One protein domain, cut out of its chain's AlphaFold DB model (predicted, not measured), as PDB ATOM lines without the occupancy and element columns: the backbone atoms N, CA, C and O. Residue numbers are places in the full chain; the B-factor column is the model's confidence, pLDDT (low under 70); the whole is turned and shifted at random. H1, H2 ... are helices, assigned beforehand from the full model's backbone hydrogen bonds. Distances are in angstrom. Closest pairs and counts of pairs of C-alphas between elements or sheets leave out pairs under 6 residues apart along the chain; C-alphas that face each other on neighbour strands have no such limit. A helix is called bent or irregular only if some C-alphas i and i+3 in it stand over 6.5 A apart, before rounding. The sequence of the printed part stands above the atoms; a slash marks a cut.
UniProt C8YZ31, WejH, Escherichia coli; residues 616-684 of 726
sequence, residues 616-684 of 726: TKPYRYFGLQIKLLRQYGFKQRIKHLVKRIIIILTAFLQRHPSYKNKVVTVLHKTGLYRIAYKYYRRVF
ATOM      1  N   THR A 616     -38.342   0.239 -51.771       67.81
ATOM      2  CA  THR A 616     -39.029   1.540 -51.774       67.81
ATOM      3  C   THR A 616     -39.966   1.725 -50.584       67.81
ATOM      4  O   THR A 616     -40.459   2.829 -50.387       67.81
ATOM      5  N   LYS A 617     -40.232   0.694 -49.769       64.50
ATOM      6  CA  LYS A 617     -41.076   0.787 -48.564       64.50
ATOM      7  C   LYS A 617     -40.593   1.876 -47.591       64.50
ATOM      8  O   LYS A 617     -41.426   2.704 -47.220       64.50
ATOM      9  N   PRO A 618     -39.297   1.962 -47.215       69.06
ATOM     10  CA  PRO A 618     -38.798   3.080 -46.416       69.06
ATOM     11  C   PRO A 618     -38.946   4.421 -47.143       69.06
ATOM     12  O   PRO A 618     -39.449   5.364 -46.543       69.06
ATOM     13  N   TYR A 619     -38.629   4.511 -48.437       71.94
ATOM     14  CA  TYR A 619     -38.765   5.758 -49.206       71.94
ATOM     15  C   TYR A 619     -40.215   6.246 -49.331       71.94
ATOM     16  O   TYR A 619     -40.476   7.437 -49.198       71.94
ATOM     17  N   ARG A 620     -41.179   5.342 -49.521       71.81
ATOM     18  CA  ARG A 620     -42.616   5.650 -49.575       71.81
ATOM     19  C   ARG A 620     -43.170   5.985 -48.205       71.81
ATOM     20  O   ARG A 620     -43.981   6.898 -48.096       71.81
ATOM     21  N   TYR A 621     -42.697   5.313 -47.158       73.81
ATOM     22  CA  TYR A 621     -42.994   5.705 -45.788       73.81
ATOM     23  C   TYR A 621     -42.478   7.119 -45.506       73.81
ATOM     24  O   TYR A 621     -43.257   7.947 -45.046       73.81
ATOM     25  N   PHE A 622     -41.223   7.430 -45.847       73.88
ATOM     26  CA  PHE A 622     -40.646   8.770 -45.706       73.88
ATOM     27  C   PHE A 622     -41.380   9.813 -46.556       73.88
ATOM     28  O   PHE A 622     -41.738  10.866 -46.038       73.88
ATOM     29  N   GLY A 623     -41.698   9.511 -47.815       76.50
ATOM     30  CA  GLY A 623     -42.493  10.381 -48.684       76.50
ATOM     31  C   GLY A 623     -43.893  10.645 -48.124       76.50
ATOM     32  O   GLY A 623     -44.348  11.788 -48.101       76.50
ATOM     33  N   LEU A 624     -44.546   9.617 -47.575       76.62
ATOM     34  CA  LEU A 624     -45.815   9.746 -46.863       76.62
ATOM     35  C   LEU A 624     -45.654  10.576 -45.581       76.62
ATOM     36  O   LEU A 624     -46.498  11.421 -45.309       76.62
ATOM     37  N   GLN A 625     -44.575  10.398 -44.810       77.44
ATOM     38  CA  GLN A 625     -44.302  11.228 -43.632       77.44
ATOM     39  C   GLN A 625     -44.119  12.696 -44.019       77.44
ATOM     40  O   GLN A 625     -44.684  13.553 -43.350       77.44
ATOM     41  N   ILE A 626     -43.390  12.984 -45.100       76.81
ATOM     42  CA  ILE A 626     -43.179  14.340 -45.626       76.81
ATOM     43  C   ILE A 626     -44.506  14.940 -46.104       76.81
ATOM     44  O   ILE A 626     -44.823  16.075 -45.751       76.81
ATOM     45  N   LYS A 627     -45.322  14.178 -46.844       75.88
ATOM     46  CA  LYS A 627     -46.654  14.613 -47.292       75.88
ATOM     47  C   LYS A 627     -47.581  14.897 -46.108       75.88
ATOM     48  O   LYS A 627     -48.204  15.950 -46.060       75.88
ATOM     49  N   LEU A 628     -47.614  14.009 -45.114       72.75
ATOM     50  CA  LEU A 628     -48.414  14.174 -43.898       72.75
ATOM     51  C   LEU A 628     -47.885  15.299 -42.990       72.75
ATOM     52  O   LEU A 628     -48.674  15.954 -42.318       72.75
ATOM     53  N   LEU A 629     -46.574  15.556 -42.969       77.38
ATOM     54  CA  LEU A 629     -45.975  16.711 -42.287       77.38
ATOM     55  C   LEU A 629     -46.350  18.028 -42.971       77.38
ATOM     56  O   LEU A 629     -46.639  18.994 -42.273       77.38
ATOM     57  N   ARG A 630     -46.396  18.055 -44.309       75.62
ATOM     58  CA  ARG A 630     -46.875  19.212 -45.082       75.62
ATOM     59  C   ARG A 630     -48.377  19.451 -44.908       75.62
ATOM     60  O   ARG A 630     -48.787  20.597 -44.815       75.62
ATOM     61  N   GLN A 631     -49.178  18.386 -44.836       77.69
ATOM     62  CA  GLN A 631     -50.639  18.475 -44.743       77.69
ATOM     63  C   GLN A 631     -51.144  18.819 -43.330       77.69
ATOM     64  O   GLN A 631     -52.080  19.595 -43.194       77.69
ATOM     65  N   TYR A 632     -50.537  18.251 -42.282       76.81
ATOM     66  CA  TYR A 632     -51.030  18.362 -40.897       76.81
ATOM     67  C   TYR A 632     -50.094  19.157 -39.966       76.81
ATOM     68  O   TYR A 632     -50.445  19.461 -38.828       76.81
ATOM     69  N   GLY A 633     -48.887  19.506 -40.422       79.25
ATOM     70  CA  GLY A 633     -47.911  20.272 -39.646       79.25
ATOM     71  C   GLY A 633     -47.185  19.471 -38.553       79.25
ATOM     72  O   GLY A 633     -47.618  18.416 -38.080       79.25
ATOM     73  N   PHE A 634     -46.040  20.000 -38.110       75.50
ATOM     74  CA  PHE A 634     -45.124  19.333 -37.171       75.50
ATOM     75  C   PHE A 634     -45.768  19.007 -35.809       75.50
ATOM     76  O   PHE A 634     -45.615  17.900 -35.286       75.50
ATOM     77  N   LYS A 635     -46.563  19.936 -35.257       72.94
ATOM     78  CA  LYS A 635     -47.205  19.783 -33.937       72.94
ATOM     79  C   LYS A 635     -48.209  18.622 -33.883       72.94
ATOM     80  O   LYS A 635     -48.196  17.850 -32.924       72.94
ATOM     81  N   GLN A 636     -49.062  18.460 -34.897       71.94
ATOM     82  CA  GLN A 636     -50.051  17.370 -34.933       71.94
ATOM     83  C   GLN A 636     -49.383  16.008 -35.149       71.94
ATOM     84  O   GLN A 636     -49.774  15.021 -34.522       71.94
ATOM     85  N   ARG A 637     -48.323  15.948 -35.966       80.50
ATOM     86  CA  ARG A 637     -47.567  14.708 -36.196       80.50
ATOM     87  C   ARG A 637     -46.836  14.230 -34.946       80.50
ATOM     88  O   ARG A 637     -46.913  13.041 -34.646       80.50
ATOM     89  N   ILE A 638     -46.234  15.135 -34.170       75.75
ATOM     90  CA  ILE A 638     -45.669  14.791 -32.854       75.75
ATOM     91  C   ILE A 638     -46.754  14.250 -31.927       75.75
ATOM     92  O   ILE A 638     -46.550  13.225 -31.283       75.75
ATOM     93  N   LYS A 639     -47.941  14.866 -31.895       73.69
ATOM     94  CA  LYS A 639     -49.053  14.384 -31.063       73.69
ATOM     95  C   LYS A 639     -49.484  12.958 -31.440       73.69
ATOM     96  O   LYS A 639     -49.702  12.133 -30.554       73.69
ATOM     97  N   HIS A 640     -49.559  12.643 -32.735       73.62
ATOM     98  CA  HIS A 640     -49.847  11.285 -33.213       73.62
ATOM     99  C   HIS A 640     -48.720  10.291 -32.905       73.62
ATOM    100  O   HIS A 640     -49.007   9.163 -32.507       73.62
ATOM    101  N   LEU A 641     -47.458  10.704 -33.047       76.12
ATOM    102  CA  LEU A 641     -46.295   9.882 -32.709       76.12
ATOM    103  C   LEU A 641     -46.289   9.532 -31.217       76.12
ATOM    104  O   LEU A 641     -46.189   8.362 -30.860       76.12
ATOM    105  N   VAL A 642     -46.494  10.533 -30.358       75.00
ATOM    106  CA  VAL A 642     -46.608  10.363 -28.906       75.00
ATOM    107  C   VAL A 642     -47.766   9.424 -28.563       75.00
ATOM    108  O   VAL A 642     -47.572   8.490 -27.791       75.00
ATOM    109  N   LYS A 643     -48.945   9.587 -29.185       75.06
ATOM    110  CA  LYS A 643     -50.087   8.677 -28.975       75.06
ATOM    111  C   LYS A 643     -49.737   7.229 -29.343       75.06
ATOM    112  O   LYS A 643     -50.073   6.313 -28.600       75.06
ATOM    113  N   ARG A 644     -49.037   7.018 -30.462       77.62
ATOM    114  CA  ARG A 644     -48.650   5.682 -30.945       77.62
ATOM    115  C   ARG A 644     -47.613   5.018 -30.035       77.62
ATOM    116  O   ARG A 644     -47.750   3.839 -29.729       77.62
ATOM    117  N   ILE A 645     -46.629   5.785 -29.562       76.81
ATOM    118  CA  ILE A 645     -45.623   5.329 -28.593       76.81
ATOM    119  C   ILE A 645     -46.288   4.943 -27.268       76.81
ATOM    120  O   ILE A 645     -45.984   3.880 -26.732       76.81
ATOM    121  N   ILE A 646     -47.234   5.752 -26.777       75.62
ATOM    122  CA  ILE A 646     -47.985   5.445 -25.552       75.62
ATOM    123  C   ILE A 646     -48.736   4.120 -25.704       75.62
ATOM    124  O   ILE A 646     -48.594   3.281 -24.826       75.62
ATOM    125  N   ILE A 647     -49.450   3.898 -26.817       73.06
ATOM    126  CA  ILE A 647     -50.203   2.653 -27.063       73.06
ATOM    127  C   ILE A 647     -49.282   1.424 -27.038       73.06
ATOM    128  O   ILE A 647     -49.591   0.442 -26.359       73.06
ATOM    129  N   ILE A 648     -48.136   1.496 -27.722       77.94
ATOM    130  CA  ILE A 648     -47.147   0.408 -27.771       77.94
ATOM    131  C   ILE A 648     -46.559   0.140 -26.380       77.94
ATOM    132  O   ILE A 648     -46.495  -1.012 -25.956       77.94
ATOM    133  N   LEU A 649     -46.179   1.192 -25.645       76.06
ATOM    134  CA  LEU A 649     -45.669   1.077 -24.277       76.06
ATOM    135  C   LEU A 649     -46.706   0.461 -23.336       76.06
ATOM    136  O   LEU A 649     -46.356  -0.404 -22.539       76.06
ATOM    137  N   THR A 650     -47.980   0.845 -23.434       73.38
ATOM    138  CA  THR A 650     -49.042   0.229 -22.624       73.38
ATOM    139  C   THR A 650     -49.268  -1.235 -22.968       73.38
ATOM    140  O   THR A 650     -49.376  -2.037 -22.047       73.38
ATOM    141  N   ALA A 651     -49.275  -1.607 -24.252       72.25
ATOM    142  CA  ALA A 651     -49.407  -3.004 -24.662       72.25
ATOM    143  C   ALA A 651     -48.215  -3.853 -24.177       72.25
ATOM    144  O   ALA A 651     -48.396  -4.969 -23.697       72.25
ATOM    145  N   PHE A 652     -46.998  -3.301 -24.232       78.25
ATOM    146  CA  PHE A 652     -45.791  -3.938 -23.700       78.25
ATOM    147  C   PHE A 652     -45.847  -4.105 -22.173       78.25
ATOM    148  O   PHE A 652     -45.588  -5.190 -21.657       78.25
ATOM    149  N   LEU A 653     -46.248  -3.062 -21.437       75.25
ATOM    150  CA  LEU A 653     -46.389  -3.116 -19.978       75.25
ATOM    151  C   LEU A 653     -47.528  -4.048 -19.533       75.25
ATOM    152  O   LEU A 653     -47.418  -4.676 -18.484       75.25
ATOM    153  N   GLN A 654     -48.603  -4.179 -20.313       72.62
ATOM    154  CA  GLN A 654     -49.670  -5.153 -20.051       72.62
ATOM    155  C   GLN A 654     -49.190  -6.598 -20.235       72.62
ATOM    156  O   GLN A 654     -49.542  -7.451 -19.426       72.62
ATOM    157  N   ARG A 655     -48.346  -6.866 -21.240       74.88
ATOM    158  CA  ARG A 655     -47.747  -8.194 -21.472       74.88
ATOM    159  C   ARG A 655     -46.669  -8.574 -20.451       74.88
ATOM    160  O   ARG A 655     -46.349  -9.751 -20.322       74.88
ATOM    161  N   HIS A 656     -46.131  -7.607 -19.706       79.12
ATOM    162  CA  HIS A 656     -45.076  -7.830 -18.714       79.12
ATOM    163  C   HIS A 656     -45.422  -7.208 -17.338       79.12
ATOM    164  O   HIS A 656     -44.905  -6.142 -16.980       79.12
ATOM    165  N   PRO A 657     -46.260  -7.884 -16.520       75.06
ATOM    166  CA  PRO A 657     -46.800  -7.349 -15.261       75.06
ATOM    167  C   PRO A 657     -45.739  -6.961 -14.218       75.06
ATOM    168  O   PRO A 657     -45.893  -5.975 -13.497       75.06
ATOM    169  N   SER A 658     -44.624  -7.693 -14.165       78.25
ATOM    170  CA  SER A 658     -43.505  -7.407 -13.256       78.25
ATOM    171  C   SER A 658     -42.837  -6.056 -13.554       78.25
ATOM    172  O   SER A 658     -42.480  -5.317 -12.634       78.25
ATOM    173  N   TYR A 659     -42.723  -5.687 -14.833       76.88
ATOM    174  CA  TYR A 659     -42.202  -4.390 -15.267       76.88
ATOM    175  C   TYR A 659     -43.221  -3.271 -15.058       76.88
ATOM    176  O   TYR A 659     -42.842  -2.188 -14.614       76.88
ATOM    177  N   LYS A 660     -44.514  -3.537 -15.289       76.38
ATOM    178  CA  LYS A 660     -45.604  -2.600 -14.968       76.38
ATOM    179  C   LYS A 660     -45.561  -2.175 -13.504       76.38
ATOM    180  O   LYS A 660     -45.590  -0.978 -13.229       76.38
ATOM    181  N   ASN A 661     -45.410  -3.122 -12.579       75.81
ATOM    182  CA  ASN A 661     -45.349  -2.818 -11.148       75.81
ATOM    183  C   ASN A 661     -44.111  -1.982 -10.789       75.81
ATOM    184  O   ASN A 661     -44.227  -1.007 -10.046       75.81
ATOM    185  N   LYS A 662     -42.942  -2.285 -11.372       82.56
ATOM    186  CA  LYS A 662     -41.722  -1.473 -11.198       82.56
ATOM    187  C   LYS A 662     -41.895  -0.048 -11.731       82.56
ATOM    188  O   LYS A 662     -41.586   0.903 -11.020       82.56
ATOM    189  N   VAL A 663     -42.435   0.111 -12.941       81.06
ATOM    190  CA  VAL A 663     -42.686   1.423 -13.564       81.06
ATOM    191  C   VAL A 663     -43.699   2.232 -12.755       81.06
ATOM    192  O   VAL A 663     -43.453   3.401 -12.479       81.06
ATOM    193  N   VAL A 664     -44.794   1.619 -12.300       79.00
ATOM    194  CA  VAL A 664     -45.788   2.271 -11.431       79.00
ATOM    195  C   VAL A 664     -45.162   2.696 -10.100       79.00
ATOM    196  O   VAL A 664     -45.363   3.829  -9.670       79.00
ATOM    197  N   THR A 665     -44.332   1.847  -9.492       81.62
ATOM    198  CA  THR A 665     -43.630   2.159  -8.234       81.62
ATOM    199  C   THR A 665     -42.674   3.341  -8.404       81.62
ATOM    200  O   THR A 665     -42.657   4.249  -7.573       81.62
ATOM    201  N   VAL A 666     -41.911   3.379  -9.500       83.06
ATOM    202  CA  VAL A 666     -41.024   4.504  -9.836       83.06
ATOM    203  C   VAL A 666     -41.830   5.775 -10.105       83.06
ATOM    204  O   VAL A 666     -41.472   6.839  -9.606       83.06
ATOM    205  N   LEU A 667     -42.951   5.685 -10.825       82.12
ATOM    206  CA  LEU A 667     -43.838   6.823 -11.088       82.12
ATOM    207  C   LEU A 667     -44.467   7.383  -9.804       82.12
ATOM    208  O   LEU A 667     -44.643   8.597  -9.697       82.12
ATOM    209  N   HIS A 668     -44.779   6.534  -8.823       81.06
ATOM    210  CA  HIS A 668     -45.229   6.978  -7.503       81.06
ATOM    211  C   HIS A 668     -44.099   7.640  -6.709       81.06
ATOM    212  O   HIS A 668     -44.295   8.741  -6.199       81.06
ATOM    213  N   LYS A 669     -42.906   7.030  -6.663       81.75
ATOM    214  CA  LYS A 669     -41.736   7.584  -5.954       81.75
ATOM    215  C   LYS A 669     -41.255   8.921  -6.524       81.75
ATOM    216  O   LYS A 669     -40.761   9.756  -5.779       81.75
ATOM    217  N   THR A 670     -41.408   9.129  -7.827       83.38
ATOM    218  CA  THR A 670     -41.022  10.371  -8.521       83.38
ATOM    219  C   THR A 670     -42.141  11.417  -8.565       83.38
ATOM    220  O   THR A 670     -41.945  12.495  -9.117       83.38
ATOM    221  N   GLY A 671     -43.333  11.118  -8.028       79.12
ATOM    222  CA  GLY A 671     -44.492  12.023  -8.051       79.12
ATOM    223  C   GLY A 671     -45.159  12.195  -9.426       79.12
ATOM    224  O   GLY A 671     -46.161  12.899  -9.548       79.12
ATOM    225  N   LEU A 672     -44.659  11.525 -10.469       81.38
ATOM    226  CA  LEU A 672     -45.133  11.651 -11.854       81.38
ATOM    227  C   LEU A 672     -46.360  10.781 -12.170       81.38
ATOM    228  O   LEU A 672     -46.948  10.905 -13.248       81.38
ATOM    229  N   TYR A 673     -46.788   9.928 -11.236       79.06
ATOM    230  CA  TYR A 673     -47.904   9.003 -11.430       79.06
ATOM    231  C   TYR A 673     -49.201   9.698 -11.858       79.06
ATOM    232  O   TYR A 673     -49.832   9.276 -12.824       79.06
ATOM    233  N   ARG A 674     -49.580  10.808 -11.207       74.25
ATOM    234  CA  ARG A 674     -50.809  11.548 -11.556       74.25
ATOM    235  C   ARG A 674     -50.786  12.074 -12.992       74.25
ATOM    236  O   ARG A 674     -51.818  12.064 -13.660       74.25
ATOM    237  N   ILE A 675     -49.621  12.507 -13.475       77.19
ATOM    238  CA  ILE A 675     -49.447  13.000 -14.845       77.19
ATOM    239  C   ILE A 675     -49.585  11.827 -15.821       77.19
ATOM    240  O   ILE A 675     -50.417  11.883 -16.725       77.19
ATOM    241  N   ALA A 676     -48.851  10.735 -15.596       74.06
ATOM    242  CA  ALA A 676     -48.914   9.537 -16.433       74.06
ATOM    243  C   ALA A 676     -50.333   8.935 -16.490       74.06
ATOM    244  O   ALA A 676     -50.831   8.624 -17.571       74.06
ATOM    245  N   TYR A 677     -51.019   8.855 -15.347       73.56
ATOM    246  CA  TYR A 677     -52.385   8.346 -15.236       73.56
ATOM    247  C   TYR A 677     -53.406   9.236 -15.963       73.56
ATOM    248  O   TYR A 677     -54.278   8.735 -16.675       73.56
ATOM    249  N   LYS A 678     -53.264  10.567 -15.871       75.06
ATOM    250  CA  LYS A 678     -54.105  11.522 -16.613       75.06
ATOM    251  C   LYS A 678     -53.974  11.345 -18.126       75.06
ATOM    252  O   LYS A 678     -54.978  11.419 -18.831       75.06
ATOM    253  N   TYR A 679     -52.763  11.104 -18.635       69.56
ATOM    254  CA  TYR A 679     -52.547  10.827 -20.059       69.56
ATOM    255  C   TYR A 679     -53.032   9.431 -20.464       69.56
ATOM    256  O   TYR A 679     -53.661   9.310 -21.512       69.56
ATOM    257  N   TYR A 680     -52.830   8.410 -19.625       70.06
ATOM    258  CA  TYR A 680     -53.357   7.057 -19.837       70.06
ATOM    259  C   TYR A 680     -54.883   7.063 -20.015       70.06
ATOM    260  O   TYR A 680     -55.381   6.609 -21.042       70.06
ATOM    261  N   ARG A 681     -55.621   7.699 -19.093       66.75
ATOM    262  CA  ARG A 681     -57.092   7.808 -19.143       66.75
ATOM    263  C   ARG A 681     -57.605   8.607 -20.350       66.75
ATOM    264  O   ARG A 681     -58.711   8.383 -20.822       66.75
ATOM    265  N   ARG A 682     -56.799   9.540 -20.869       66.38
ATOM    266  CA  ARG A 682     -57.115  10.325 -22.079       66.38
ATOM    267  C   ARG A 682     -56.930   9.534 -23.375       66.38
ATOM    268  O   ARG A 682     -57.522   9.896 -24.386       66.38
ATOM    269  N   VAL A 683     -56.058   8.526 -23.365       63.88
ATOM    270  CA  VAL A 683     -55.775   7.659 -24.519       63.88
ATOM    271  C   VAL A 683     -56.668   6.414 -24.506       63.88
ATOM    272  O   VAL A 683     -57.038   5.950 -25.581       63.88
ATOM    273  N   PHE A 684     -57.064   5.941 -23.320       63.72
ATOM    274  CA  PHE A 684     -57.932   4.781 -23.098       63.72
ATOM    275  C   PHE A 684     -59.127   5.162 -22.198       63.72
ATOM    276  O   PHE A 684     -59.040   5.017 -20.976       63.72
TER     277      PHE A 684
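Overview. This is residues 616 to 684 of the 726 residues of the protein "WejH" of Escherichia coli (UniProt C8YZ31). Three helix segments join end to end in an open zigzag like a letter N: the long arm H1b is the slanting stroke, with H1a folded back from one of its ends and H2 from the other, and the short helix H3 turns from the far end of H2 back toward the middle of H1b. Residues 616 to 624 of H1a stick out with no other part near them, and H1a and H2 lie at the two ends of the long axis. The printed part has 69 residues with three named helices, in the order H1, H2, H3, and no named strand; the class is all helix. The whole is only just loose, close to extended, with a radius of gyration of the C-alphas of 16.0 A, and its elongated outline spans 43 by 24 by 20 A.

Along the chain. The longest helix is H1, residues 616 to 655, assigned as one helix by its hydrogen bonds but bent: C-alphas 631 and 634 are 9.4 A apart. Its longer arm H1b, residues 634 to 655, measures 31.8 A from first to last C-alpha and begins at C-alpha 634 at (-45.124, 19.333, -37.171). The other arm H1a, residues 616 to 631, measures 21.7 A and begins at C-alpha 616 at (-39.029, 1.540, -51.774). H2 is residues 657 to 669, 18.3 A long. H3 is residues 673 to 683, 15.3 A long, and ends at C-alpha 683 at (-55.775, 7.659, -24.519).

Arrangement. H1b and H1a are close but not clearly touching; their closest C-alphas, those of Arg 637 and Leu 629, are 6.6 A apart. The two arms run opposite ways at a steep tilt of 55 degrees. H1b and H2 only just touch, with 3 pairs of C-alphas within 8 A, and touch only at the corner by their link; the closest C-alphas are those of Leu 653 and Lys 660, 5.1 A apart. They run opposite ways at a steep tilt of 58 degrees. H2 and H3 also only just touch, with 3 pairs, and only at the corner; the closest C-alphas, those of Leu 667 and Tyr 673, are 4.6 A apart. They run opposite ways at a steep tilt of 55 degrees. H3 and H1b are close but not clearly touching, about perpendicular at 75 degrees; the closest C-alphas, those of Val 683 and Lys 643, are 7.3 A apart. H1a is apart from H2 and from H3. In H1a, H1b, H2 and H3 every O i to N i+4 pair is within hydrogen-bond range.

Size, cuts and confidence. The two C-alphas farthest apart, those of Thr 616 and Lys 669, are 46.3 A apart. The printed part has no cut, and the links H1 to H2 and H2 to H3 are tight. The mean pLDDT of the printed part is 75.4; residues 616 to 618, residue 679 and residues 681 to 684 are under 70.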